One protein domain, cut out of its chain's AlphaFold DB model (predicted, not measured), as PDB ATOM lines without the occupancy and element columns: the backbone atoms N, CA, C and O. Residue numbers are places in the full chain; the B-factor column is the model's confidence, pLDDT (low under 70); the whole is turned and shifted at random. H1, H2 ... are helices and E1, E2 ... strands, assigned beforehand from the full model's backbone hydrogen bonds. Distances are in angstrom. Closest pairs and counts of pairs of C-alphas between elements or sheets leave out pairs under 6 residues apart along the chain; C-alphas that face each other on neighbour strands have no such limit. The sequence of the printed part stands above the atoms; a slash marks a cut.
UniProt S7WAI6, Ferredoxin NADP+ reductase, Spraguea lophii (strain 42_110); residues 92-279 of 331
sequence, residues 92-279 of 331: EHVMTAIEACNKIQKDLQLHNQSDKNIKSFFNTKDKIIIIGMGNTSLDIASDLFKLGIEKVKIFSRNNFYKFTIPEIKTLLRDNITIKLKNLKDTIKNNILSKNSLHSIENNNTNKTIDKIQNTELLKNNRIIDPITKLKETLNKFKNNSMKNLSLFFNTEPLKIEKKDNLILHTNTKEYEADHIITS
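AT A GLANCE: This is residues 92 to 279 of the 331 residues of the protein "Ferredoxin NADP+ reductase" of Spraguea lophii (strain 42_110) (UniProt S7WAI6). A wall of five parallel strands, E3 E4 E2 E1 E8, has H2 over E2 and E1 on one face, with H1 on the same face but beside the strands, and a small sheet, E5 E6 E7, covers part of its other face at the E1 and E8 end, the two sheets forming a sandwich that is only partly face to face. H1, H2, H3 and H6 follow one another in a stepped row, running the same way, while H4, a long loop and H5 lead away from the sheet and make one end of the longest axis. The printed part has 188 residues, with six named helices and eight named strands in the order H1 E1 H2 E2 H3 E3 H4 H5 H6 E4 E5 E6 E7 E8; the class is mixed, and the small sheet is antiparallel. The whole is elongated and only just compact, close to loose, with a radius of gyration of the C-alphas of 19.3 A and spans of 69 by 37 by 25 A.

HOW THE PARTS SIT: The largest sheet runs E3, residues 177 to 181, E4, residues 244 to 248, E2, residues 151 to 155, E1, residues 128 to 131, and E8, residues 275 to 278. Across its parallel neighbours, N 179 and O 245 are 2.8 A apart for E3 and E4, N 154 and O 246 2.8 A for E4 and E2, N 153 and O 128 3.0 A for E2 and E1, and N 277 and O 129 2.8 A for E1 and E8, each within hydrogen-bond range. H2, residues 135 to 146, is on this sheet at a height of 9.0 A, over E2 and E1, and runs along the strands, at 2 degrees to E1 on the local plane. E1, H2 and E2 form a strand-helix-strand unit, two parallel neighbours joined through a helix, with a right-handed crossover. H1, residues 97 to 112, is on the same face and touches H2 at a shallow tilt of 24 degrees; the closest C-alphas, of Cys 101 and Ile 140, are 6.5 A apart. H3, residues 165 to 173, touches H2 at a shallow tilt of 7 degrees, closest at the C-alphas of Ser 142 and Leu 171, 6.5 A. E2, H3 and E3 form a split unit, with E4 between the two strands, and its crossover is right-handed. H6, residues 224 to 236, touches H3 at a shallow tilt of 12 degrees, closest at the C-alphas of Ile 165 and Leu 230, 6.6 A. H6 only grazes the sheet, with residues 230 to 234. H4, residues 183 to 195, and H5, residues 209 to 212, touch no helix and are not on the sheet. E5, residues 253 to 258, E6, residues 262 to 266, and E7, residues 270 to 273, are a meander, each strand the antiparallel neighbour of the one before; E5 and E6 are a hairpin, with N 257 and O 263 2.9 A apart, and E6 and E7 are a hairpin, with N 264 and O 271 2.8 A apart, both pairs within hydrogen-bond range. The parts of the two sheets that face each other are 10.7 A centre to centre. In H1, H2, H3, H4 and H6 every O i to N i+4 pair is within hydrogen-bond range; H5 is too short for one, and its one O i to N i+3 pair is not within range.

IN THESE COORDINATES: H1 is 22.6 A long and begins at C-alpha 97 (-2.403, 38.125, 31.869). H4 measures 18.6 A, H6 18.1 A and H2 16.7 A, while H3 measures 12.4 A and H5 5.2 A. E5, 14.4 A, begins at C-alpha 253 (4.485, 43.587, 45.527), and E8, 10.2 A, ends at C-alpha 278 (-0.344, 40.479, 36.577).

THE WHOLE: The C-alphas of Asp 115 and Glu 201, the two farthest apart, are 70.4 A apart. The printed part has no cut. The links H1 to E1, H4 to H5 and H5 to H6 are long; residues 112 to 117 and 193 to 204 stand free. The mean pLDDT of the printed part is 82.7, with 41 residues under 70, among them 192 to 224.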
ATOM      1  N   GLU A  92       0.031  50.982  36.442       96.62
ATOM      2  CA  GLU A  92      -0.101  51.359  35.029       96.62
ATOM      3  C   GLU A  92       1.060  50.884  34.135       96.62
ATOM      4  O   GLU A  92       0.945  50.919  32.911       96.62
ATOM      5  N   HIS A  93       2.171  50.429  34.721       97.25
ATOM      6  CA  HIS A  93       3.317  49.884  33.990       97.25
ATOM      7  C   HIS A  93       3.266  48.362  33.790       97.25
ATOM      8  O   HIS A  93       4.153  47.807  33.139       97.25
ATOM      9  N   VAL A  94       2.265  47.673  34.347       96.88
ATOM     10  CA  VAL A  94       2.133  46.213  34.232       96.88
ATOM     11  C   VAL A  94       1.219  45.823  33.081       96.88
ATOM     12  O   VAL A  94       0.256  46.520  32.773       96.88
ATOM     13  N   MET A  95       1.490  44.666  32.486       97.06
ATOM     14  CA  MET A  95       0.560  44.025  31.560       97.06
ATOM     15  C   MET A  95      -0.362  43.085  32.318       97.06
ATOM     16  O   MET A  95       0.068  42.390  33.241       97.06
ATOM     17  N   THR A  96      -1.611  42.983  31.887       96.38
ATOM     18  CA  THR A  96      -2.486  41.922  32.385       96.38
ATOM     19  C   THR A  96      -2.113  40.561  31.787       96.38
ATOM     20  O   THR A  96      -1.376  40.461  30.799       96.38
ATOM     21  N   ALA A  97      -2.610  39.476  32.383       94.81
ATOM     22  CA  ALA A  97      -2.403  38.125  31.869       94.81
ATOM     23  C   ALA A  97      -2.932  37.979  30.433       94.81
ATOM     24  O   ALA A  97      -2.255  37.390  29.591       94.81
ATOM     25  N   ILE A  98      -4.108  38.546  30.135       92.94
ATOM     26  CA  ILE A  98      -4.691  38.516  28.788       92.94
ATOM     27  C   ILE A  98      -3.811  39.278  27.792       92.94
ATOM     28  O   ILE A  98      -3.546  38.778  26.696       92.94
ATOM     29  N   GLU A  99      -3.345  40.477  28.150       94.88
ATOM     30  CA  GLU A  99      -2.463  41.281  27.297       94.88
ATOM     31  C   GLU A  99      -1.154  40.552  26.990       94.88
ATOM     32  O   GLU A  99      -0.740  40.488  25.829       94.88
ATOM     33  N   ALA A 100      -0.539  39.949  28.012       96.00
ATOM     34  CA  ALA A 100       0.670  39.155  27.857       96.00
ATOM     35  C   ALA A 100       0.438  37.949  26.936       96.00
ATOM     36  O   ALA A 100       1.190  37.771  25.982       96.00
ATOM     37  N   CYS A 101      -0.625  37.165  27.150       93.81
ATOM     38  CA  CYS A 101      -0.961  36.029  26.286       93.81
ATOM     39  C   CYS A 101      -1.146  36.450  24.822       93.81
ATOM     40  O   CYS A 101      -0.614  35.795  23.932       93.81
ATOM     41  N   ASN A 102      -1.849  37.555  24.557       92.44
ATOM     42  CA  ASN A 102      -2.031  38.059  23.192       92.44
ATOM     43  C   ASN A 102      -0.696  38.423  22.525       92.44
ATOM     44  O   ASN A 102      -0.473  38.077  21.364       92.44
ATOM     45  N   LYS A 103       0.199  39.103  23.253       94.88
ATOM     46  CA  LYS A 103       1.539  39.460  22.758       94.88
ATOM     47  C   LYS A 103       2.388  38.217  22.498       94.88
ATOM     48  O   LYS A 103       2.942  38.091  21.414       94.88
ATOM     49  N   ILE A 104       2.397  37.267  23.434       93.81
ATOM     50  CA  ILE A 104       3.120  35.996  23.299       93.81
ATOM     51  C   ILE A 104       2.624  35.206  22.086       93.81
ATOM     52  O   ILE A 104       3.427  34.719  21.302       93.81
ATOM     53  N   GLN A 105       1.307  35.089  21.898       90.19
ATOM     54  CA  GLN A 105       0.753  34.376  20.746       90.19
ATOM     55  C   GLN A 105       1.129  35.028  19.421       90.19
ATOM     56  O   GLN A 105       1.436  34.320  18.462       90.19
ATOM     57  N   LYS A 106       1.111  36.364  19.365       90.12
ATOM     58  CA  LYS A 106       1.573  37.098  18.191       90.12
ATOM     59  C   LYS A 106       3.045  36.791  17.920       90.12
ATOM     60  O   LYS A 106       3.368  36.406  16.805       90.12
ATOM     61  N   ASP A 107       3.904  36.877  18.931       90.62
ATOM     62  CA  ASP A 107       5.332  36.583  18.786       90.62
ATOM     63  C   ASP A 107       5.577  35.123  18.365       90.62
ATOM     64  O   ASP A 107       6.378  34.869  17.474       90.62
ATOM     65  N   LEU A 108       4.832  34.153  18.909       87.62
ATOM     66  CA  LEU A 108       4.924  32.743  18.501       87.62
ATOM     67  C   LEU A 108       4.522  32.535  17.034       87.62
ATOM     68  O   LEU A 108       5.151  31.747  16.329       87.62
ATOM     69  N   GLN A 109       3.489  33.234  16.553       85.62
ATOM     70  CA  GLN A 109       3.102  33.194  15.139       85.62
ATOM     71  C   GLN A 109       4.190  33.795  14.248       85.62
ATOM     72  O   GLN A 109       4.510  33.212  13.213       85.62
ATOM     73  N   LEU A 110       4.788  34.909  14.677       83.94
ATOM     74  CA  LEU A 110       5.896  35.552  13.978       83.94
ATOM     75  C   LEU A 110       7.146  34.675  13.950       83.94
ATOM     76  O   LEU A 110       7.802  34.616  12.929       83.94
ATOM     77  N   HIS A 111       7.457  33.940  15.017       74.75
ATOM     78  CA  HIS A 111       8.577  32.995  15.016       74.75
ATOM     79  C   HIS A 111       8.393  31.843  14.018       74.75
ATOM     80  O   HIS A 111       9.377  31.329  13.487       74.75
ATOM     81  N   ASN A 112       7.146  31.443  13.757       73.94
ATOM     82  CA  ASN A 112       6.829  30.382  12.799       73.94
ATOM     83  C   ASN A 112       6.800  30.879  11.346       73.94
ATOM     84  O   ASN A 112       6.972  30.088  10.420       73.94
ATOM     85  N   GLN A 113       6.575  32.174  11.134       70.69
ATOM     86  CA  GLN A 113       6.628  32.806   9.822       70.69
ATOM     87  C   GLN A 113       8.060  33.300   9.609       70.69
ATOM     88  O   GLN A 113       8.557  34.109  10.374       70.69
ATOM     89  N   SER A 114       8.773  32.809   8.598       60.03
ATOM     90  CA  SER A 114      10.214  33.068   8.391       60.03
ATOM     91  C   SER A 114      10.586  34.532   8.063       60.03
ATOM     92  O   SER A 114      11.657  34.794   7.514       60.03
ATOM     93  N   ASP A 115       9.708  35.484   8.363       62.72
ATOM     94  CA  ASP A 115       9.829  36.893   8.036       62.72
ATOM     95  C   ASP A 115      10.640  37.629   9.114       62.72
ATOM     96  O   ASP A 115      10.138  38.069  10.150       62.72
ATOM     97  N   LYS A 116      11.950  37.738   8.871       59.50
ATOM     98  CA  LYS A 116      12.946  38.285   9.811       59.50
ATOM     99  C   LYS A 116      12.759  39.774  10.137       59.50
ATOM    100  O   LYS A 116      13.475  40.293  10.990       59.50
ATOM    101  N   ASN A 117      11.833  40.462   9.469       66.75
ATOM    102  CA  ASN A 117      11.657  41.909   9.580       66.75
ATOM    103  C   ASN A 117      10.651  42.336  10.658       66.75
ATOM    104  O   ASN A 117      10.569  43.526  10.971       66.75
ATOM    105  N   ILE A 118       9.896  41.407  11.255       71.00
ATOM    106  CA  ILE A 118       8.938  41.753  12.308       71.00
ATOM    107  C   ILE A 118       9.595  41.584  13.678       71.00
ATOM    108  O   ILE A 118       9.953  40.488  14.102       71.00
ATOM    109  N   LYS A 119       9.739  42.702  14.395       78.81
ATOM    110  CA  LYS A 119      10.310  42.720  15.743       78.81
ATOM    111  C   LYS A 119       9.326  42.100  16.744       78.81
ATOM    112  O   LYS A 119       8.239  42.641  16.949       78.81
ATOM    113  N   SER A 120       9.739  40.994  17.366       87.88
ATOM    114  CA  SER A 120       9.059  40.373  18.514       87.88
ATOM    115  C   SER A 120       8.895  41.379  19.657       87.88
ATOM    116  O   SER A 120       9.775  42.221  19.872       87.88
ATOM    117  N   PHE A 121       7.777  41.306  20.381       93.06
ATOM    118  CA  PHE A 121       7.576  42.117  21.578       93.06
ATOM    119  C   PHE A 121       8.511  41.670  22.706       93.06
ATOM    120  O   PHE A 121       9.145  42.523  23.321       93.06
ATOM    121  N   PHE A 122       8.625  40.358  22.936       92.62
ATOM    122  CA  PHE A 122       9.554  39.784  23.911       92.62
ATOM    123  C   PHE A 122      10.907  39.442  23.272       92.62
ATOM    124  O   PHE A 122      10.969  38.868  22.180       92.62
ATOM    125  N   ASN A 123      12.000  39.748  23.969       91.75
ATOM    126  CA  ASN A 123      13.365  39.358  23.624       91.75
ATOM    127  C   ASN A 123      13.844  38.224  24.537       91.75
ATOM    128  O   ASN A 123      13.594  38.247  25.735       91.75
ATOM    129  N   THR A 124      14.610  37.263  24.013       89.56
ATOM    130  CA  THR A 124      15.120  36.104  24.775       89.56
ATOM    131  C   THR A 124      15.899  36.469  26.047       89.56
ATOM    132  O   THR A 124      15.965  35.666  26.979       89.56
ATOM    133  N   LYS A 125      16.472  37.680  26.103       92.62
ATOM    134  CA  LYS A 125      17.214  38.203  27.261       92.62
ATOM    135  C   LYS A 125      16.341  38.902  28.310       92.62
ATOM    136  O   LYS A 125      16.875  39.234  29.370       92.62
ATOM    137  N   ASP A 126      15.051  39.101  28.046       94.69
ATOM    138  CA  ASP A 126      14.161  39.828  28.948       94.69
ATOM    139  C   ASP A 126      14.033  39.129  30.307       94.69
ATOM    140  O   ASP A 126      13.851  37.913  30.437       94.69
ATOM    141  N   LYS A 127      14.071  39.940  31.358       96.19
ATOM    142  CA  LYS A 127      13.773  39.586  32.740       96.19
ATOM    143  C   LYS A 127      12.269  39.738  32.949       96.19
ATOM    144  O   LYS A 127      11.768  40.843  33.158       96.19
ATOM    145  N   ILE A 128      11.553  38.616  32.964       98.19
ATOM    146  CA  ILE A 128      10.098  38.619  33.159       98.19
ATOM    147  C   ILE A 128       9.733  38.319  34.613       98.19
ATOM    148  O   ILE A 128      10.188  37.328  35.203       98.19
ATOM    149  N   ILE A 129       8.858  39.151  35.177       98.62
ATOM    150  CA  ILE A 129       8.203  38.910  36.463       98.62
ATOM    151  C   ILE A 129       6.700  38.721  36.248       98.62
ATOM    152  O   ILE A 129       6.050  39.526  35.593       98.62
ATOM    153  N   ILE A 130       6.130  37.679  36.850       98.31
ATOM    154  CA  ILE A 130       4.688  37.437  36.893       98.31
ATOM    155  C   ILE A 130       4.220  37.525  38.346       98.31
ATOM    156  O   ILE A 130       4.789  36.893  39.234       98.31
ATOM    157  N   ILE A 131       3.170  38.293  38.603       97.31
ATOM    158  CA  ILE A 131       2.570  38.471  39.924       97.31
ATOM    159  C   ILE A 131       1.272  37.667  39.987       97.31
ATOM    160  O   ILE A 131       0.349  37.890  39.210       97.31
ATOM    161  N   GLY A 132       1.184  36.750  40.945       95.00
ATOM    162  CA  GLY A 132       0.154  35.720  41.020       95.00
ATOM    163  C   GLY A 132       0.723  34.361  40.622       95.00
ATOM    164  O   GLY A 132       1.473  34.255  39.662       95.00
ATOM    165  N   MET A 133       0.390  33.322  41.390       94.25
ATOM    166  CA  MET A 133       0.965  31.978  41.251       94.25
ATOM    167  C   MET A 133      -0.142  30.925  41.105       94.25
ATOM    168  O   MET A 133      -0.330  30.051  41.958       94.25
ATOM    169  N   GLY A 134      -0.933  31.081  40.043       92.31
ATOM    170  CA  GLY A 134      -1.938  30.113  39.599       92.31
ATOM    171  C   GLY A 134      -1.521  29.413  38.306       92.31
ATOM    172  O   GLY A 134      -0.469  29.717  37.749       92.31
ATOM    173  N   ASN A 135      -2.372  28.514  37.806       91.75
ATOM    174  CA  ASN A 135      -2.130  27.813  36.538       91.75
ATOM    175  C   ASN A 135      -1.880  28.778  35.370       91.75
ATOM    176  O   ASN A 135      -0.890  28.624  34.673       91.75
ATOM    177  N   THR A 136      -2.672  29.847  35.235       92.25
ATOM    178  CA  THR A 136      -2.475  30.863  34.183       92.25
ATOM    179  C   THR A 136      -1.058  31.447  34.176       92.25
ATOM    180  O   THR A 136      -0.488  31.693  33.121       92.25
ATOM    181  N   SER A 137      -0.456  31.634  35.350       95.44
ATOM    182  CA  SER A 137       0.905  32.160  35.485       95.44
ATOM    183  C   SER A 137       1.955  31.147  35.027       95.44
ATOM    184  O   SER A 137       2.937  31.522  34.392       95.44
ATOM    185  N   LEU A 138       1.734  29.859  35.321       95.25
ATOM    186  CA  LEU A 138       2.559  28.767  34.797       95.25
ATOM    187  C   LEU A 138       2.416  28.642  33.279       95.25
ATOM    188  O   LEU A 138       3.387  28.326  32.596       95.25
ATOM    189  N   ASP A 139       1.230  28.939  32.756       93.69
ATOM    190  CA  ASP A 139       0.942  28.844  31.333       93.69
ATOM    191  C   ASP A 139       1.645  29.931  30.536       93.69
ATOM    192  O   ASP A 139       2.359  29.627  29.583       93.69
ATOM    193  N   ILE A 140       1.543  31.171  31.014       95.81
ATOM    194  CA  ILE A 140       2.318  32.299  30.496       95.81
ATOM    195  C   ILE A 140       3.814  31.982  30.548       95.81
ATOM    196  O   ILE A 140       4.518  32.199  29.568       95.81
ATOM    197  N   ALA A 141       4.312  31.434  31.665       97.19
ATOM    198  CA  ALA A 141       5.720  31.068  31.773       97.19
ATOM    199  C   ALA A 141       6.124  30.011  30.731       97.19
ATOM    200  O   ALA A 141       7.134  30.198  30.060       97.19
ATOM    201  N   SER A 142       5.338  28.939  30.561       95.00
ATOM    202  CA  SER A 142       5.570  27.910  29.533       95.00
ATOM    203  C   SER A 142       5.699  28.528  28.140       95.00
ATOM    204  O   SER A 142       6.659  28.239  27.427       95.00
ATOM    205  N   ASP A 143       4.784  29.426  27.772       94.12
ATOM    206  CA  ASP A 143       4.789  30.028  26.440       94.12
ATOM    207  C   ASP A 143       5.941  31.032  26.254       94.12
ATOM    208  O   ASP A 143       6.569  31.050  25.196       94.12
ATOM    209  N   LEU A 144       6.322  31.778  27.297       96.06
ATOM    210  CA  LEU A 144       7.547  32.590  27.290       96.06
ATOM    211  C   LEU A 144       8.802  31.725  27.077       96.06
ATOM    212  O   LEU A 144       9.689  32.091  26.309       96.06
ATOM    213  N   PHE A 145       8.874  30.541  27.693       95.69
ATOM    214  CA  PHE A 145       9.980  29.605  27.462       95.69
ATOM    215  C   PHE A 145       9.998  29.028  26.036       95.69
ATOM    216  O   PHE A 145      11.064  28.608  25.572       95.69
ATOM    217  N   LYS A 146       8.855  28.976  25.335       92.50
ATOM    218  CA  LYS A 146       8.790  28.611  23.904       92.50
ATOM    219  C   LYS A 146       9.320  29.734  23.010       92.50
ATOM    220  O   LYS A 146       9.940  29.433  21.999       92.50
ATOM    221  N   LEU A 147       9.172  30.993  23.430       92.44
ATOM    222  CA  LEU A 147       9.818  32.159  22.806       92.44
ATOM    223  C   LEU A 147      11.330  32.249  23.082       92.44
ATOM    224  O   LEU A 147      11.997  33.158  22.600       92.44
ATOM    225  N   GLY A 148      11.892  31.323  23.865       93.56
ATOM    226  CA  GLY A 148      13.321  31.295  24.179       93.56
ATOM    227  C   GLY A 148      13.736  32.177  25.359       93.56
ATOM    228  O   GLY A 148      14.931  32.317  25.600       93.56
ATOM    229  N   ILE A 149      12.787  32.735  26.121       95.75
ATOM    230  CA  ILE A 149      13.083  33.408  27.395       95.75
ATOM    231  C   ILE A 149      13.731  32.407  28.346       95.75
ATOM    232  O   ILE A 149      13.187  31.333  28.578       95.75
ATOM    233  N   GLU A 150      14.872  32.747  28.941       94.88
ATOM    234  CA  GLU A 150      15.585  31.805  29.813       94.88
ATOM    235  C   GLU A 150      15.138  31.866  31.275       94.88
ATOM    236  O   GLU A 150      15.260  30.879  32.003       94.88
ATOM    237  N   LYS A 151      14.668  33.024  31.752       96.12
ATOM    238  CA  LYS A 151      14.447  33.272  33.185       96.12
ATOM    239  C   LYS A 151      13.119  33.970  33.435       96.12
ATOM    240  O   LYS A 151      12.962  35.150  33.146       96.12
ATOM    241  N   VAL A 152      12.209  33.261  34.096       98.38
ATOM    242  CA  VAL A 152      10.919  33.803  34.543       98.38
ATOM    243  C   VAL A 152      10.827  33.696  36.063       98.38
ATOM    244  O   VAL A 152      11.184  32.672  36.655       98.38
ATOM    245  N   LYS A 153      10.359  34.759  36.720       98.50
ATOM    246  CA  LYS A 153      10.075  34.758  38.161       98.50
ATOM    247  C   LYS A 153       8.573  34.907  38.388       98.50
ATOM    248  O   LYS A 153       7.964  35.803  37.819       98.50
ATOM    249  N   ILE A 154       7.988  34.074  39.241       97.69
ATOM    250  CA  ILE A 154       6.576  34.159  39.630       97.69
ATOM    251  C   ILE A 154       6.487  34.465  41.119       97.69
ATOM    252  O   ILE A 154       7.122  33.787  41.921       97.69
ATOM    253  N   PHE A 155       5.688  35.461  41.481       96.50
ATOM    254  CA  PHE A 155       5.553  35.969  42.840       96.50
ATOM    255  C   PHE A 155       4.165  35.674  43.397       96.50
ATOM    256  O   PHE A 155       3.150  35.876  42.729       96.50
ATOM    257  N   SER A 156       4.108  35.233  44.649       93.44
ATOM    258  CA  SER A 156       2.869  35.037  45.393       93.44
ATOM    259  C   SER A 156       2.894  35.820  46.695       93.44
ATOM    260  O   SER A 156       3.802  35.642  47.504       93.44
ATOM    261  N   ARG A 157       1.829  36.597  46.932       88.06
ATOM    262  CA  ARG A 157       1.551  37.244  48.223       88.06
ATOM    263  C   ARG A 157       1.325  36.229  49.339       88.06
ATOM    264  O   ARG A 157       1.741  36.439  50.466       88.06
ATOM    265  N   ASN A 158       0.680  35.109  49.009       73.50
ATOM    266  CA  ASN A 158       0.231  34.141  50.000       73.50
ATOM    267  C   ASN A 158       1.143  32.920  50.065       73.50
ATOM    268  O   ASN A 158       1.783  32.524  49.085       73.50
ATOM    269  N   ASN A 159       1.052  32.250  51.210       61.16
ATOM    270  CA  ASN A 159       1.676  30.966  51.492       61.16
ATOM    271  C   ASN A 159       1.027  29.772  50.766       61.16
ATOM    272  O   ASN A 159       1.504  28.642  50.871       61.16
ATOM    273  N   PHE A 160      -0.077  30.011  50.057       62.16
ATOM    274  CA  PHE A 160      -0.820  29.006  49.310       62.16
ATOM    275  C   PHE A 160      -0.611  29.216  47.821       62.16
ATOM    276  O   PHE A 160      -0.852  30.302  47.291       62.16
ATOM    277  N   TYR A 161      -0.192  28.159  47.142       68.56
ATOM    278  CA  TYR A 161      -0.160  28.150  45.694       68.56
ATOM    279  C   TYR A 161      -1.538  27.806  45.135       68.56
ATOM    280  O   TYR A 161      -2.264  26.984  45.690       68.56
ATOM    281  N   LYS A 162      -1.893  28.451  44.022       83.50
ATOM    282  CA  LYS A 162      -3.142  28.202  43.290       83.50
ATOM    283  C   LYS A 162      -2.918  27.341  42.046       83.50
ATOM    284  O   LYS A 162      -3.835  27.188  41.244       83.50
ATOM    285  N   PHE A 163      -1.699  26.843  41.848       88.25
ATOM    286  CA  PHE A 163      -1.380  25.942  40.749       88.25
ATOM    287  C   PHE A 163      -1.634  24.477  41.107       88.25
ATOM    288  O   PHE A 163      -1.666  24.096  42.279       88.25
ATOM    289  N   THR A 164      -1.759  23.641  40.086       88.75
ATOM    290  CA  THR A 164      -1.927  22.193  40.221       88.75
ATOM    291  C   THR A 164      -0.588  21.466  40.009       88.75
ATOM    292  O   THR A 164       0.321  21.956  39.338       88.75
ATOM    293  N   ILE A 165      -0.439  20.272  40.593       89.62
ATOM    294  CA  ILE A 165       0.737  19.416  40.353       89.62
ATOM    295  C   ILE A 165       0.847  18.961  38.884       89.62
ATOM    296  O   ILE A 165       1.972  18.930  38.381       89.62
ATOM    297  N   PRO A 166      -0.251  18.614  38.178       90.31
ATOM    298  CA  PRO A 166      -0.212  18.381  36.735       90.31
ATOM    299  C   PRO A 166       0.485  19.498  35.949       90.31
ATOM    300  O   PRO A 166       1.365  19.191  35.149       90.31
ATOM    301  N   GLU A 167       0.221  20.769  36.261       90.88
ATOM    302  CA  GLU A 167       0.789  21.879  35.481       90.88
ATOM    303  C   GLU A 167       2.290  22.036  35.734       90.88
ATOM    304  O   GLU A 167       3.066  22.277  34.809       90.88
ATOM    305  N   ILE A 168       2.734  21.784  36.968       93.69
ATOM    306  CA  ILE A 168       4.161  21.691  37.294       93.69
ATOM    307  C   ILE A 168       4.829  20.540  36.529       93.69
ATOM    308  O   ILE A 168       5.926  20.712  36.001       93.69
ATOM    309  N   LYS A 169       4.186  19.367  36.439       92.62
ATOM    310  CA  LYS A 169       4.731  18.218  35.694       92.62
ATOM    311  C   LYS A 169       4.893  18.524  34.209       92.62
ATOM    312  O   LYS A 169       5.880  18.084  33.629       92.62
ATOM    313  N   THR A 170       3.962  19.263  33.609       91.69
ATOM    314  CA  THR A 170       4.069  19.703  32.212       91.69
ATOM    315  C   THR A 170       5.323  20.553  32.007       91.69
ATOM    316  O   THR A 170       6.151  20.205  31.174       91.69
ATOM    317  N   LEU A 171       5.551  21.565  32.851       93.50
ATOM    318  CA  LEU A 171       6.765  22.393  32.773       93.50
ATOM    319  C   LEU A 171       8.060  21.575  32.929       93.50
ATOM    320  O   LEU A 171       9.043  21.815  32.233       93.50
ATOM    321  N   LEU A 172       8.075  20.599  33.840       93.38
ATOM    322  CA  LEU A 172       9.248  19.745  34.056       93.38
ATOM    323  C   LEU A 172       9.545  18.844  32.849       93.38
ATOM    324  O   LEU A 172      10.714  18.638  32.522       93.38
ATOM    325  N   ARG A 173       8.505  18.332  32.177       92.00
ATOM    326  CA  ARG A 173       8.637  17.569  30.923       92.00
ATOM    327  C   ARG A 173       9.165  18.433  29.779       92.00
ATOM    328  O   ARG A 173       9.932  17.933  28.967       92.00
ATOM    329  N   ASP A 174       8.858  19.727  29.790       91.00
ATOM    330  CA  ASP A 174       9.400  20.718  28.850       91.00
ATOM    331  C   ASP A 174      10.840  21.158  29.197       91.00
ATOM    332  O   ASP A 174      11.332  22.181  28.709       91.00
ATOM    333  N   ASN A 175      11.534  20.395  30.051       93.69
ATOM    334  CA  ASN A 175      12.886  20.668  30.526       93.69
ATOM    335  C   ASN A 175      13.025  22.055  31.166       93.69
ATOM    336  O   ASN A 175      14.006  22.751  30.925       93.69
ATOM    337  N   ILE A 176      12.068  22.483  31.990       94.69
ATOM    338  CA  ILE A 176      12.182  23.727  32.763       94.69
ATOM    339  C   ILE A 176      12.645  23.396  34.181       94.69
ATOM    340  O   ILE A 176      11.995  22.646  34.908       94.69
ATOM    341  N   THR A 177      13.757  23.990  34.615       95.25
ATOM    342  CA  THR A 177      14.233  23.880  35.996       95.25
ATOM    343  C   THR A 177      13.426  24.820  36.891       95.25
ATOM    344  O   THR A 177      13.452  26.040  36.716       95.25
ATOM    345  N   ILE A 178      12.740  24.268  37.894       95.12
ATOM    346  CA  ILE A 178      11.912  25.040  38.828       95.12
ATOM    347  C   ILE A 178      12.641  25.215  40.165       95.12
ATOM    348  O   ILE A 178      13.042  24.246  40.809       95.12
ATOM    349  N   LYS A 179      12.783  26.464  40.617       94.44
ATOM    350  CA  LYS A 179      13.415  26.836  41.891       94.44
ATOM    351  C   LYS A 179      12.376  27.424  42.838       94.44
ATOM    352  O   LYS A 179      11.723  28.406  42.507       94.44
ATOM    353  N   LEU A 180      12.265  26.864  44.041       92.75
ATOM    354  CA  LEU A 180      11.376  27.381  45.086       92.75
ATOM    355  C   LEU A 180      12.151  28.358  45.984       92.75
ATOM    356  O   LEU A 180      13.201  28.006  46.525       92.75
ATOM    357  N   LYS A 181      11.655  29.586  46.137       93.62
ATOM    358  CA  LYS A 181      12.270  30.666  46.926       93.62
ATOM    359  C   LYS A 181      11.350  31.065  48.078       93.62
ATOM    360  O   LYS A 181      10.139  31.109  47.907       93.62
ATOM    361  N   ASN A 182      11.922  31.324  49.256       88.81
ATOM    362  CA  ASN A 182      11.196  31.712  50.480       88.81
ATOM    363  C   ASN A 182      10.152  30.675  50.964       88.81
ATOM    364  O   ASN A 182       9.257  30.972  51.756       88.81
ATOM    365  N   LEU A 183      10.265  29.419  50.511       84.38
ATOM    366  CA  LEU A 183       9.336  28.349  50.891       84.38
ATOM    367  C   LEU A 183       9.463  27.962  52.374       84.38
ATOM    368  O   LEU A 183       8.476  27.583  52.996       84.38
ATOM    369  N   LYS A 184      10.669  28.030  52.951       80.75
ATOM    370  CA  LYS A 184      10.876  27.703  54.373       80.75
ATOM    371  C   LYS A 184      10.123  28.684  55.275       80.75
ATOM    372  O   LYS A 184       9.380  28.242  56.145       80.75
ATOM    373  N   ASP A 185      10.247  29.980  54.999       78.62
ATOM    374  CA  ASP A 185       9.559  31.042  55.746       78.62
ATOM    375  C   ASP A 185       8.042  30.909  55.609       78.62
ATOM    376  O   ASP A 185       7.302  30.991  56.584       78.62
ATOM    377  N   THR A 186       7.592  30.562  54.403       75.44
ATOM    378  CA  THR A 186       6.194  30.249  54.090       75.44
ATOM    379  C   THR A 186       5.640  29.101  54.946       75.44
ATOM    380  O   THR A 186       4.559  29.213  55.527       75.44
ATOM    381  N   ILE A 187       6.379  27.990  55.059       76.06
ATOM    382  CA  ILE A 187       5.979  26.841  55.887       76.06
ATOM    383  C   ILE A 187       5.959  27.232  57.370       76.06
ATOM    384  O   ILE A 187       4.995  26.915  58.067       76.06
ATOM    385  N   LYS A 188       6.984  27.952  57.846       76.38
ATOM    386  CA  LYS A 188       7.086  28.405  59.240       76.38
ATOM    387  C   LYS A 188       5.912  29.308  59.625       76.38
ATOM    388  O   LYS A 188       5.251  29.041  60.628       76.38
ATOM    389  N   ASN A 189       5.599  30.311  58.804       71.69
ATOM    390  CA  ASN A 189       4.492  31.240  59.042       71.69
ATOM    391  C   ASN A 189       3.136  30.519  59.073       71.69
ATOM    392  O   ASN A 189       2.295  30.814  59.921       71.69
ATOM    393  N   ASN A 190       2.938  29.516  58.210       68.00
ATOM    394  CA  ASN A 190       1.721  28.704  58.220       68.00
ATOM    395  C   ASN A 190       1.561  27.883  59.505       68.00
ATOM    396  O   ASN A 190       0.465  27.841  60.061       68.00
ATOM    397  N   ILE A 191       2.630  27.240  59.983       70.06
ATOM    398  CA  ILE A 191       2.594  26.462  61.232       70.06
ATOM    399  C   ILE A 191       2.282  27.386  62.415       70.06
ATOM    400  O   ILE A 191       1.404  27.076  63.218       70.06
ATOM    401  N   LEU A 192       2.942  28.546  62.486       65.06
ATOM    402  CA  LEU A 192       2.729  29.527  63.551       65.06
ATOM    403  C   LEU A 192       1.289  30.061  63.566       65.06
ATOM    404  O   LEU A 192       0.667  30.051  64.621       65.06
ATOM    405  N   SER A 193       0.732  30.436  62.407       63.53
ATOM    406  CA  SER A 193      -0.643  30.964  62.305       63.53
ATOM    407  C   SER A 193      -1.736  29.961  62.704       63.53
ATOM    408  O   SER A 193      -2.792  30.348  63.199       63.53
ATOM    409  N   LYS A 194      -1.496  28.658  62.506       61.44
ATOM    410  CA  LYS A 194      -2.420  27.602  62.942       61.44
ATOM    411  C   LYS A 194      -2.301  27.311  64.429       61.44
ATOM    412  O   LYS A 194      -3.314  27.075  65.078       61.44
ATOM    413  N   ASN A 195      -1.086  27.347  64.965       55.28
ATOM    414  CA  ASN A 195      -0.870  27.120  66.389       55.28
ATOM    415  C   ASN A 195      -1.373  28.304  67.222       55.28
ATOM    416  O   ASN A 195      -1.960  28.073  68.267       55.28
ATOM    417  N   SER A 196      -1.285  29.546  66.730       47.78
ATOM    418  CA  SER A 196      -1.882  30.712  67.402       47.78
ATOM    419  C   SER A 196      -3.413  30.673  67.473       47.78
ATOM    420  O   SER A 196      -3.991  31.327  68.330       47.78
ATOM    421  N   LEU A 197      -4.081  29.898  66.609       48.78
ATOM    422  CA  LEU A 197      -5.524  29.631  66.712       48.78
ATOM    423  C   LEU A 197      -5.857  28.550  67.756       48.78
ATOM    424  O   LEU A 197      -7.014  28.428  68.144       48.78
ATOM    425  N   HIS A 198      -4.862  27.785  68.216       45.69
ATOM    426  CA  HIS A 198      -5.017  26.743  69.234       45.69
ATOM    427  C   HIS A 198      -4.304  27.034  70.557       45.69
ATOM    428  O   HIS A 198      -4.468  26.270  71.502       45.69
ATOM    429  N   SER A 199      -3.557  28.132  70.656       42.84
ATOM    430  CA  SER A 199      -2.878  28.541  71.883       42.84
ATOM    431  C   SER A 199      -3.134  30.018  72.186       42.84
ATOM    432  O   SER A 199      -2.258  30.868  72.021       42.84
ATOM    433  N   ILE A 200      -4.345  30.305  72.663       43.56
ATOM    434  CA  ILE A 200      -4.462  31.087  73.897       43.56
ATOM    435  C   ILE A 200      -4.132  30.068  75.000       43.56
ATOM    436  O   ILE A 200      -4.690  28.978  74.982       43.56
ATOM    437  N   GLU A 201      -3.168  30.393  75.866       42.81
ATOM    438  CA  GLU A 201      -2.569  29.539  76.915       42.81
ATOM    439  C   GLU A 201      -1.490  28.538  76.452       42.81
ATOM    440  O   GLU A 201      -1.722  27.345  76.285       42.81
ATOM    441  N   ASN A 202      -0.247  29.009  76.297       44.09
ATOM    442  CA  ASN A 202       0.843  28.624  77.212       44.09
ATOM    443  C   ASN A 202       2.210  29.148  76.737       44.09
ATOM    444  O   ASN A 202       2.680  28.884  75.628       44.09
ATOM    445  N   ASN A 203       2.863  29.884  77.635       45.84
ATOM    446  CA  ASN A 203       4.155  30.537  77.455       45.84
ATOM    447  C   ASN A 203       5.304  29.520  77.497       45.84
ATOM    448  O   ASN A 203       5.824  29.253  78.572       45.84
ATOM    449  N   ASN A 204       5.701  28.950  76.353       50.41
ATOM    450  CA  ASN A 204       7.052  28.397  76.134       50.41
ATOM    451  C   ASN A 204       7.256  28.022  74.651       50.41
ATOM    452  O   ASN A 204       7.161  26.864  74.248       50.41
ATOM    453  N   THR A 205       7.516  29.020  73.805       51.09
ATOM    454  CA  THR A 205       7.444  28.903  72.335       51.09
ATOM    455  C   THR A 205       8.747  28.526  71.621       51.09
ATOM    456  O   THR A 205       8.693  28.149  70.452       51.09
ATOM    457  N   ASN A 206       9.912  28.534  72.278       48.78
ATOM    458  CA  ASN A 206      11.189  28.395  71.552       48.78
ATOM    459  C   ASN A 206      11.785  26.973  71.494       48.78
ATOM    460  O   ASN A 206      12.571  26.704  70.592       48.78
ATOM    461  N   LYS A 207      11.395  26.028  72.365       45.59
ATOM    462  CA  LYS A 207      11.882  24.623  72.314       45.59
ATOM    463  C   LYS A 207      10.973  23.662  71.532       45.59
ATOM    464  O   LYS A 207      11.312  22.495  71.348       45.59
ATOM    465  N   THR A 208       9.826  24.138  71.058       50.50
ATOM    466  CA  THR A 208       8.759  23.291  70.499       50.50
ATOM    467  C   THR A 208       8.846  23.165  68.974       50.50
ATOM    468  O   THR A 208       8.371  22.182  68.414       50.50
ATOM    469  N   ILE A 209       9.505  24.104  68.285       47.44
ATOM    470  CA  ILE A 209       9.546  24.151  66.812       47.44
ATOM    471  C   ILE A 209      10.346  22.980  66.219       47.44
ATOM    472  O   ILE A 209       9.881  22.367  65.259       47.44
ATOM    473  N   ASP A 210      11.473  22.596  66.824       44.91
ATOM    474  CA  ASP A 210      12.281  21.463  66.340       44.91
ATOM    475  C   ASP A 210      11.654  20.100  66.681       44.91
ATOM    476  O   ASP A 210      11.831  19.127  65.952       44.91
ATOM    477  N   LYS A 211      10.832  20.026  67.738       45.00
ATOM    478  CA  LYS A 211      10.067  18.815  68.087       45.00
ATOM    479  C   LYS A 211       8.802  18.644  67.238       45.00
ATOM    480  O   LYS A 211       8.458  17.518  66.896       45.00
ATOM    481  N   ILE A 212       8.145  19.738  66.838       47.56
ATOM    482  CA  ILE A 212       6.972  19.724  65.941       47.56
ATOM    483  C   ILE A 212       7.352  19.295  64.514       47.56
ATOM    484  O   ILE A 212       6.517  18.751  63.795       47.56
ATOM    485  N   GLN A 213       8.618  19.456  64.106       47.84
ATOM    486  CA  GLN A 213       9.101  18.914  62.830       47.84
ATOM    487  C   GLN A 213       9.110  17.373  62.779       47.84
ATOM    488  O   GLN A 213       9.136  16.818  61.684       47.84
ATOM    489  N   ASN A 214       9.038  16.691  63.932       45.69
ATOM    490  CA  ASN A 214       9.156  15.234  64.042       45.69
ATOM    491  C   ASN A 214       7.894  14.512  64.549       45.69
ATOM    492  O   ASN A 214       7.914  13.288  64.661       45.69
ATOM    493  N   THR A 215       6.790  15.207  64.842       45.59
ATOM    494  CA  THR A 215       5.569  14.573  65.375       45.59
ATOM    495  C   THR A 215       4.429  14.488  64.356       45.59
ATOM    496  O   THR A 215       4.284  15.300  63.441       45.59
ATOM    497  N   GLU A 216       3.594  13.463  64.533       46.28
ATOM    498  CA  GLU A 216       2.470  13.012  63.693       46.28
ATOM    499  C   GLU A 216       1.449  14.092  63.272       46.28
ATOM    500  O   GLU A 216       0.681  13.889  62.331       46.28
ATOM    501  N   LEU A 217       1.489  15.285  63.871       43.19
ATOM    502  CA  LEU A 217       0.732  16.478  63.463       43.19
ATOM    503  C   LEU A 217       1.029  16.947  62.026       43.19
ATOM    504  O   LEU A 217       0.174  17.572  61.387       43.19
ATOM    505  N   LEU A 218       2.210  16.621  61.488       48.75
ATOM    506  CA  LEU A 218       2.546  16.875  60.084       48.75
ATOM    507  C   LEU A 218       1.832  15.914  59.112       48.75
ATOM    508  O   LEU A 218       1.571  16.285  57.970       48.75
ATOM    509  N   LYS A 219       1.469  14.701  59.546       46.25
ATOM    510  CA  LYS A 219       0.766  13.724  58.693       46.25
ATOM    511  C   LYS A 219      -0.725  14.045  58.537       46.25
ATOM    512  O   LYS A 219      -1.287  13.807  57.475       46.25
ATOM    513  N   ASN A 220      -1.346  14.661  59.547       47.09
ATOM    514  CA  ASN A 220      -2.793  14.931  59.562       47.09
ATOM    515  C   ASN A 220      -3.210  16.263  58.904       47.09
ATOM    516  O   ASN A 220      -4.397  16.566  58.781       47.09
ATOM    517  N   ASN A 221      -2.258  17.082  58.449       51.59
ATOM    518  CA  ASN A 221      -2.536  18.407  57.897       51.59
ATOM    519  C   ASN A 221      -2.593  18.380  56.356       51.59
ATOM    520  O   ASN A 221      -1.560  18.349  55.690       51.59
ATOM    521  N   ARG A 222      -3.798  18.519  55.776       53.09
ATOM    522  CA  ARG A 222      -4.076  18.575  54.313       53.09
ATOM    523  C   ARG A 222      -3.241  19.590  53.496       53.09
ATOM    524  O   ARG A 222      -3.260  19.536  52.276       53.09
ATOM    525  N   ILE A 223      -2.522  20.516  54.139       52.12
ATOM    526  CA  ILE A 223      -1.634  21.511  53.493       52.12
ATOM    527  C   ILE A 223      -0.233  20.938  53.214       52.12
ATOM    528  O   ILE A 223       0.455  21.392  52.299       52.12
ATOM    529  N   ILE A 224       0.195  19.934  53.982       56.41
ATOM    530  CA  ILE A 224       1.520  19.319  53.839       56.41
ATOM    531  C   ILE A 224       1.551  18.400  52.625       56.41
ATOM    532  O   ILE A 224       2.540  18.396  51.899       56.41
ATOM    533  N   ASP A 225       0.448  17.710  52.341       70.62
ATOM    534  CA  ASP A 225       0.344  16.806  51.196       70.62
ATOM    535  C   ASP A 225       0.669  17.503  49.854       70.62
ATOM    536  O   ASP A 225       1.546  17.026  49.132       70.62
ATOM    537  N   PRO A 226       0.116  18.688  49.536       74.00
ATOM    538  CA  PRO A 226       0.490  19.401  48.326       74.00
ATOM    539  C   PRO A 226       1.990  19.779  48.265       74.00
ATOM    540  O   PRO A 226       2.636  19.504  47.249       74.00
ATOM    541  N   ILE A 227       2.567  20.413  49.301       77.62
ATOM    542  CA  ILE A 227       3.974  20.876  49.263       77.62
ATOM    543  C   ILE A 227       4.931  19.687  49.174       77.62
ATOM    544  O   ILE A 227       5.926  19.741  48.447       77.62
ATOM    545  N   THR A 228       4.631  18.613  49.901       81.50
ATOM    546  CA  THR A 228       5.379  17.359  49.834       81.50
ATOM    547  C   THR A 228       5.302  16.781  48.425       81.50
ATOM    548  O   THR A 228       6.348  16.579  47.816       81.50
ATOM    549  N   LYS A 229       4.103  16.671  47.836       85.69
ATOM    550  CA  LYS A 229       3.921  16.254  46.435       85.69
ATOM    551  C   LYS A 229       4.687  17.134  45.454       85.69
ATOM    552  O   LYS A 229       5.248  16.618  44.489       85.69
ATOM    553  N   LEU A 230       4.739  18.449  45.677       87.38
ATOM    554  CA  LEU A 230       5.526  19.367  44.855       87.38
ATOM    555  C   LEU A 230       7.021  19.051  44.962       87.38
ATOM    556  O   LEU A 230       7.668  18.872  43.936       87.38
ATOM    557  N   LYS A 231       7.569  18.935  46.176       86.75
ATOM    558  CA  LYS A 231       8.988  18.602  46.388       86.75
ATOM    559  C   LYS A 231       9.350  17.236  45.814       86.75
ATOM    560  O   LYS A 231      10.364  17.117  45.138       86.75
ATOM    561  N   GLU A 232       8.519  16.225  46.043       89.25
ATOM    562  CA  GLU A 232       8.680  14.893  45.458       89.25
ATOM    563  C   GLU A 232       8.669  14.950  43.933       89.25
ATOM    564  O   GLU A 232       9.508  14.332  43.283       89.25
ATOM    565  N   THR A 233       7.742  15.722  43.360       90.00
ATOM    566  CA  THR A 233       7.673  15.933  41.914       90.00
ATOM    567  C   THR A 233       8.957  16.591  41.415       90.00
ATOM    568  O   THR A 233       9.567  16.069  40.495       90.00
ATOM    569  N   LEU A 234       9.445  17.660  42.047       89.75
ATOM    570  CA  LEU A 234      10.701  18.307  41.646       89.75
ATOM    571  C   LEU A 234      11.916  17.377  41.777       89.75
ATOM    572  O   LEU A 234      12.767  17.351  40.894       89.75
ATOM    573  N   ASN A 235      11.984  16.573  42.838       89.12
ATOM    574  CA  ASN A 235      13.089  15.637  43.061       89.12
ATOM    575  C   ASN A 235      13.143  14.515  42.016       89.12
ATOM    576  O   ASN A 235      14.231  14.021  41.725       89.12
ATOM    577  N   LYS A 236      11.992  14.120  41.452       90.44
ATOM    578  CA  LYS A 236      11.912  13.128  40.367       90.44
ATOM    579  C   LYS A 236      12.431  13.664  39.030       90.44
ATOM    580  O   LYS A 236      12.857  12.873  38.200       90.44
ATOM    581  N   PHE A 237      12.413  14.981  38.828       86.25
ATOM    582  CA  PHE A 237      12.812  15.640  37.582       86.25
ATOM    583  C   PHE A 237      14.033  16.541  37.829       86.25
ATOM    584  O   PHE A 237      13.944  17.770  37.806       86.25
ATOM    585  N   LYS A 238      15.193  15.932  38.100       77.50
ATOM    586  CA  LYS A 238      16.464  16.668  38.186       77.50
ATOM    587  C   LYS A 238      17.008  16.929  36.783       77.50
ATOM    588  O   LYS A 238      17.730  16.099  36.243       77.50
ATOM    589  N   ASN A 239      16.693  18.098  36.233       76.31
ATOM    590  CA  ASN A 239      17.189  18.532  34.927       76.31
ATOM    591  C   ASN A 239      18.105  19.756  35.067       76.31
ATOM    592  O   ASN A 239      17.747  20.737  35.727       76.31
ATOM    593  N   ASN A 240      19.263  19.711  34.401       76.75
ATOM    594  CA  ASN A 240      20.144  20.861  34.199       76.75
ATOM    595  C   ASN A 240      19.740  21.563  32.899       76.75
ATOM    596  O   ASN A 240      20.272  21.265  31.834       76.75
ATOM    597  N   SER A 241      18.759  22.461  32.987       86.19
ATOM    598  CA  SER A 241      18.288  23.253  31.852       86.19
ATOM    599  C   SER A 241      18.669  24.724  31.991       86.19
ATOM    600  O   SER A 241      18.739  25.275  33.093       86.19
ATOM    601  N   MET A 242      18.852  25.383  30.845       88.44
ATOM    602  CA  MET A 242      18.994  26.839  30.762       88.44
ATOM    603  C   MET A 242      17.676  27.560  31.093       88.44
ATOM    604  O   MET A 242      17.697  28.679  31.604       88.44
ATOM    605  N   LYS A 243      16.526  26.899  30.902       95.31
ATOM    606  CA  LYS A 243      15.195  27.437  31.216       95.31
ATOM    607  C   LYS A 243      14.929  27.349  32.715       95.31
ATOM    608  O   LYS A 243      14.779  26.262  33.270       95.31
ATOM    609  N   ASN A 244      14.869  28.497  33.379       95.94
ATOM    610  CA  ASN A 244      14.768  28.613  34.828       95.94
ATOM    611  C   ASN A 244      13.494  29.360  35.241       95.94
ATOM    612  O   ASN A 244      13.369  30.570  35.043       95.94
ATOM    613  N   LEU A 245      12.592  28.652  35.919       97.50
ATOM    614  CA  LEU A 245      11.417  29.227  36.564       97.50
ATOM    615  C   LEU A 245      11.660  29.351  38.068       97.50
ATOM    616  O   LEU A 245      11.900  28.358  38.750       97.50
ATOM    617  N   SER A 246      11.587  30.561  38.617       97.06
ATOM    618  CA  SER A 246      11.695  30.775  40.066       97.06
ATOM    619  C   SER A 246      10.342  31.136  40.667       97.06
ATOM    620  O   SER A 246       9.750  32.138  40.281       97.06
ATOM    621  N   LEU A 247       9.874  30.346  41.631       95.50
ATOM    622  CA  LEU A 247       8.628  30.571  42.363       95.50
ATOM    623  C   LEU A 247       8.943  31.212  43.719       95.50
ATOM    624  O   LEU A 247       9.537  30.568  44.587       95.50
ATOM    625  N   PHE A 248       8.571  32.477  43.889       95.19
ATOM    626  CA  PHE A 248       8.755  33.275  45.097       95.19
ATOM    627  C   PHE A 248       7.477  33.260  45.935       95.19
ATOM    628  O   PHE A 248       6.443  33.798  45.538       95.19
ATOM    629  N   PHE A 249       7.555  32.628  47.103       91.94
ATOM    630  CA  PHE A 249       6.457  32.559  48.064       91.94
ATOM    631  C   PHE A 249       6.558  33.704  49.079       91.94
ATOM    632  O   PHE A 249       7.648  34.233  49.304       91.94
ATOM    633  N   ASN A 250       5.430  34.092  49.682       91.38
ATOM    634  CA  ASN A 250       5.356  35.164  50.685       91.38
ATOM    635  C   ASN A 250       6.079  36.460  50.254       91.38
ATOM    636  O   ASN A 250       6.775  37.101  51.041       91.38
ATOM    637  N   THR A 251       5.990  36.785  48.965       94.12
ATOM    638  CA  THR A 251       6.663  37.937  48.368       94.12
ATOM    639  C   THR A 251       5.608  38.844  47.758       94.12
ATOM    640  O   THR A 251       5.066  38.570  46.684       94.12
ATOM    641  N   GLU A 252       5.271  39.893  48.498       94.69
ATOM    642  CA  GLU A 252       4.197  40.822  48.177       94.69
ATOM    643  C   GLU A 252       4.736  42.029  47.405       94.69
ATOM    644  O   GLU A 252       5.702  42.646  47.860       94.69
ATOM    645  N   PRO A 253       4.148  42.365  46.241       97.12
ATOM    646  CA  PRO A 253       4.485  43.587  45.527       97.12
ATOM    647  C   PRO A 253       3.960  44.800  46.304       97.12
ATOM    648  O   PRO A 253       2.785  44.839  46.663       97.12
ATOM    649  N   LEU A 254       4.826  45.781  46.545       97.75
ATOM    650  CA  LEU A 254       4.504  47.005  47.285       97.75
ATOM    651  C   LEU A 254       4.379  48.218  46.364       97.75
ATOM    652  O   LEU A 254       3.496  49.044  46.557       97.75
ATOM    653  N   LYS A 255       5.263  48.317  45.369       98.25
ATOM    654  CA  LYS A 255       5.332  49.432  44.423       98.25
ATOM    655  C   LYS A 255       6.063  49.004  43.154       98.25
ATOM    656  O   LYS A 255       6.911  48.111  43.195       98.25
ATOM    657  N   ILE A 256       5.748  49.645  42.036       98.56
ATOM    658  CA  ILE A 256       6.482  49.509  40.781       98.56
ATOM    659  C   ILE A 256       6.993  50.885  40.369       98.56
ATOM    660  O   ILE A 256       6.248  51.857  40.362       98.56
ATOM    661  N   GLU A 257       8.269  50.970  40.017       98.25
ATOM    662  CA  GLU A 257       8.880  52.187  39.483       98.25
ATOM    663  C   GLU A 257       9.355  51.945  38.060       98.25
ATOM    664  O   GLU A 257       9.949  50.907  37.768       98.25
ATOM    665  N   LYS A 258       9.130  52.917  37.176       97.56
ATOM    666  CA  LYS A 258       9.706  52.916  35.835       97.56
ATOM    667  C   LYS A 258      10.901  53.863  35.793       97.56
ATOM    668  O   LYS A 258      10.736  55.074  35.916       97.56
ATOM    669  N   LYS A 259      12.095  53.293  35.629       94.75
ATOM    670  CA  LYS A 259      13.340  54.006  35.305       94.75
ATOM    671  C   LYS A 259      13.695  53.657  33.854       94.75
ATOM    672  O   LYS A 259      12.803  53.670  33.005       94.75
ATOM    673  N   ASP A 260      14.939  53.263  33.588       93.94
ATOM    674  CA  ASP A 260      15.309  52.621  32.320       93.94
ATOM    675  C   ASP A 260      14.607  51.260  32.167       93.94
ATOM    676  O   ASP A 260      14.097  50.935  31.098       93.94
ATOM    677  N   ASN A 261      14.494  50.524  33.280       95.38
ATOM    678  CA  ASN A 261      13.750  49.270  33.420       95.38
ATOM    679  C   ASN A 261      12.661  49.395  34.499       95.38
ATOM    680  O   ASN A 261      12.589  50.391  35.229       95.38
ATOM    681  N   LEU A 262      11.805  48.376  34.618       98.12
ATOM    682  CA  LEU A 262      10.833  48.291  35.707       98.12
ATOM    683  C   LEU A 262      11.514  47.768  36.971       98.12
ATOM    684  O   LEU A 262      12.172  46.728  36.955       98.12
ATOM    685  N   ILE A 263      11.313  48.460  38.088       98.50
ATOM    686  CA  ILE A 263      11.769  48.034  39.409       98.50
ATOM    687  C   ILE A 263      10.546  47.653  40.238       98.50
ATOM    688  O   ILE A 263       9.721  48.498  40.579       98.50
ATOM    689  N   LEU A 264      10.428  46.365  40.557       98.50
ATOM    690  CA  LEU A 264       9.418  45.849  41.468       98.50
ATOM    691  C   LEU A 264       9.949  45.887  42.901       98.50
ATOM    692  O   LEU A 264      10.804  45.082  43.281       98.50
ATOM    693  N   HIS A 265       9.377  46.771  43.710       98.38
ATOM    694  CA  HIS A 265       9.582  46.821  45.151       98.38
ATOM    695  C   HIS A 265       8.699  45.773  45.819       98.38
ATOM    696  O   HIS A 265       7.484  45.745  45.610       98.38
ATOM    697  N   THR A 266       9.295  44.896  46.626       97.62
ATOM    698  CA  THR A 266       8.561  43.883  47.399       97.62
ATOM    699  C   THR A 266       8.869  44.003  48.882       97.62
ATOM    700  O   THR A 266       9.877  44.591  49.264       97.62
ATOM    701  N   ASN A 267       8.070  43.349  49.720       95.25
ATOM    702  CA  ASN A 267       8.336  43.215  51.156       95.25
ATOM    703  C   ASN A 267       9.662  42.506  51.509       95.25
ATOM    704  O   ASN A 267      10.033  42.467  52.677       95.25
ATOM    705  N   THR A 268      10.359  41.908  50.536       93.69
ATOM    706  CA  THR A 268      11.643  41.223  50.768       93.69
ATOM    707  C   THR A 268      12.841  41.974  50.207       93.69
ATOM    708  O   THR A 268      13.893  41.978  50.840       93.69
ATOM    709  N   LYS A 269      12.704  42.542  49.005       97.00
ATOM    710  CA  LYS A 269      13.724  43.318  48.284       97.00
ATOM    711  C   LYS A 269      13.185  43.842  46.952       97.00
ATOM    712  O   LYS A 269      12.065  43.522  46.549       97.00
ATOM    713  N   GLU A 270      14.030  44.568  46.241       98.00
ATOM    714  CA  GLU A 270      13.788  45.034  44.883       98.00
ATOM    715  C   GLU A 270      14.169  43.992  43.820       98.00
ATOM    716  O   GLU A 270      15.104  43.195  43.985       98.00
ATOM    717  N   TYR A 271      13.435  44.007  42.707       98.00
ATOM    718  CA  TYR A 271      13.706  43.185  41.533       98.00
ATOM    719  C   TYR A 271      13.558  44.007  40.260       98.00
ATOM    720  O   TYR A 271      12.498  44.554  39.981       98.00
ATOM    721  N   GLU A 272      14.604  44.011  39.449       97.94
ATOM    722  CA  GLU A 272      14.568  44.580  38.108       97.94
ATOM    723  C   GLU A 272      13.901  43.614  37.113       97.94
ATOM    724  O   GLU A 272      14.135  42.392  37.152       97.94
ATOM    725  N   ALA A 273      13.087  44.171  36.218       97.88
ATOM    726  CA  ALA A 273      12.383  43.479  35.151       97.88
ATOM    727  C   ALA A 273      12.244  44.358  33.903       97.88
ATOM    728  O   ALA A 273      12.042  45.565  34.001       97.88
ATOM    729  N   ASP A 274      12.264  43.729  32.734       97.69
ATOM    730  CA  ASP A 274      11.883  44.376  31.475       97.69
ATOM    731  C   ASP A 274      10.350  44.391  31.346       97.69
ATOM    732  O   ASP A 274       9.741  45.355  30.876       97.69
ATOM    733  N   HIS A 275       9.697  43.341  31.866       98.12
ATOM    734  CA  HIS A 275       8.245  43.201  31.862       98.12
ATOM    735  C   HIS A 275       7.706  42.634  33.177       98.12
ATOM    736  O   HIS A 275       8.215  41.643  33.714       98.12
ATOM    737  N   ILE A 276       6.609  43.228  33.652       98.44
ATOM    738  CA  ILE A 276       5.824  42.741  34.788       98.44
ATOM    739  C   ILE A 276       4.419  42.385  34.294       98.44
ATOM    740  O   ILE A 276       3.752  43.200  33.659       98.44
ATOM    741  N   ILE A 277       3.976  41.165  34.593       98.38
ATOM    742  CA  ILE A 277       2.676  40.620  34.188       98.38
ATOM    743  C   ILE A 277       1.835  40.330  35.431       98.38
ATOM    744  O   ILE A 277       2.297  39.649  36.347       98.38
ATOM    745  N   THR A 278       0.580  40.772  35.475       97.06
ATOM    746  CA  THR A 278      -0.344  40.479  36.577       97.06
ATOM    747  C   THR A 278      -1.309  39.354  36.224       97.06
ATOM    748  O   THR A 278      -2.105  39.433  35.296       97.06
ATOM    749  N   SER A 279      -1.287  38.300  37.035       95.25
ATOM    750  CA  SER A 279      -2.130  37.107  36.935       95.25
ATOM    751  C   SER A 279      -2.761  36.789  38.300       95.25
ATOM    752  O   SER A 279      -2.692  35.668  38.813       95.25
TER     753      SER A 279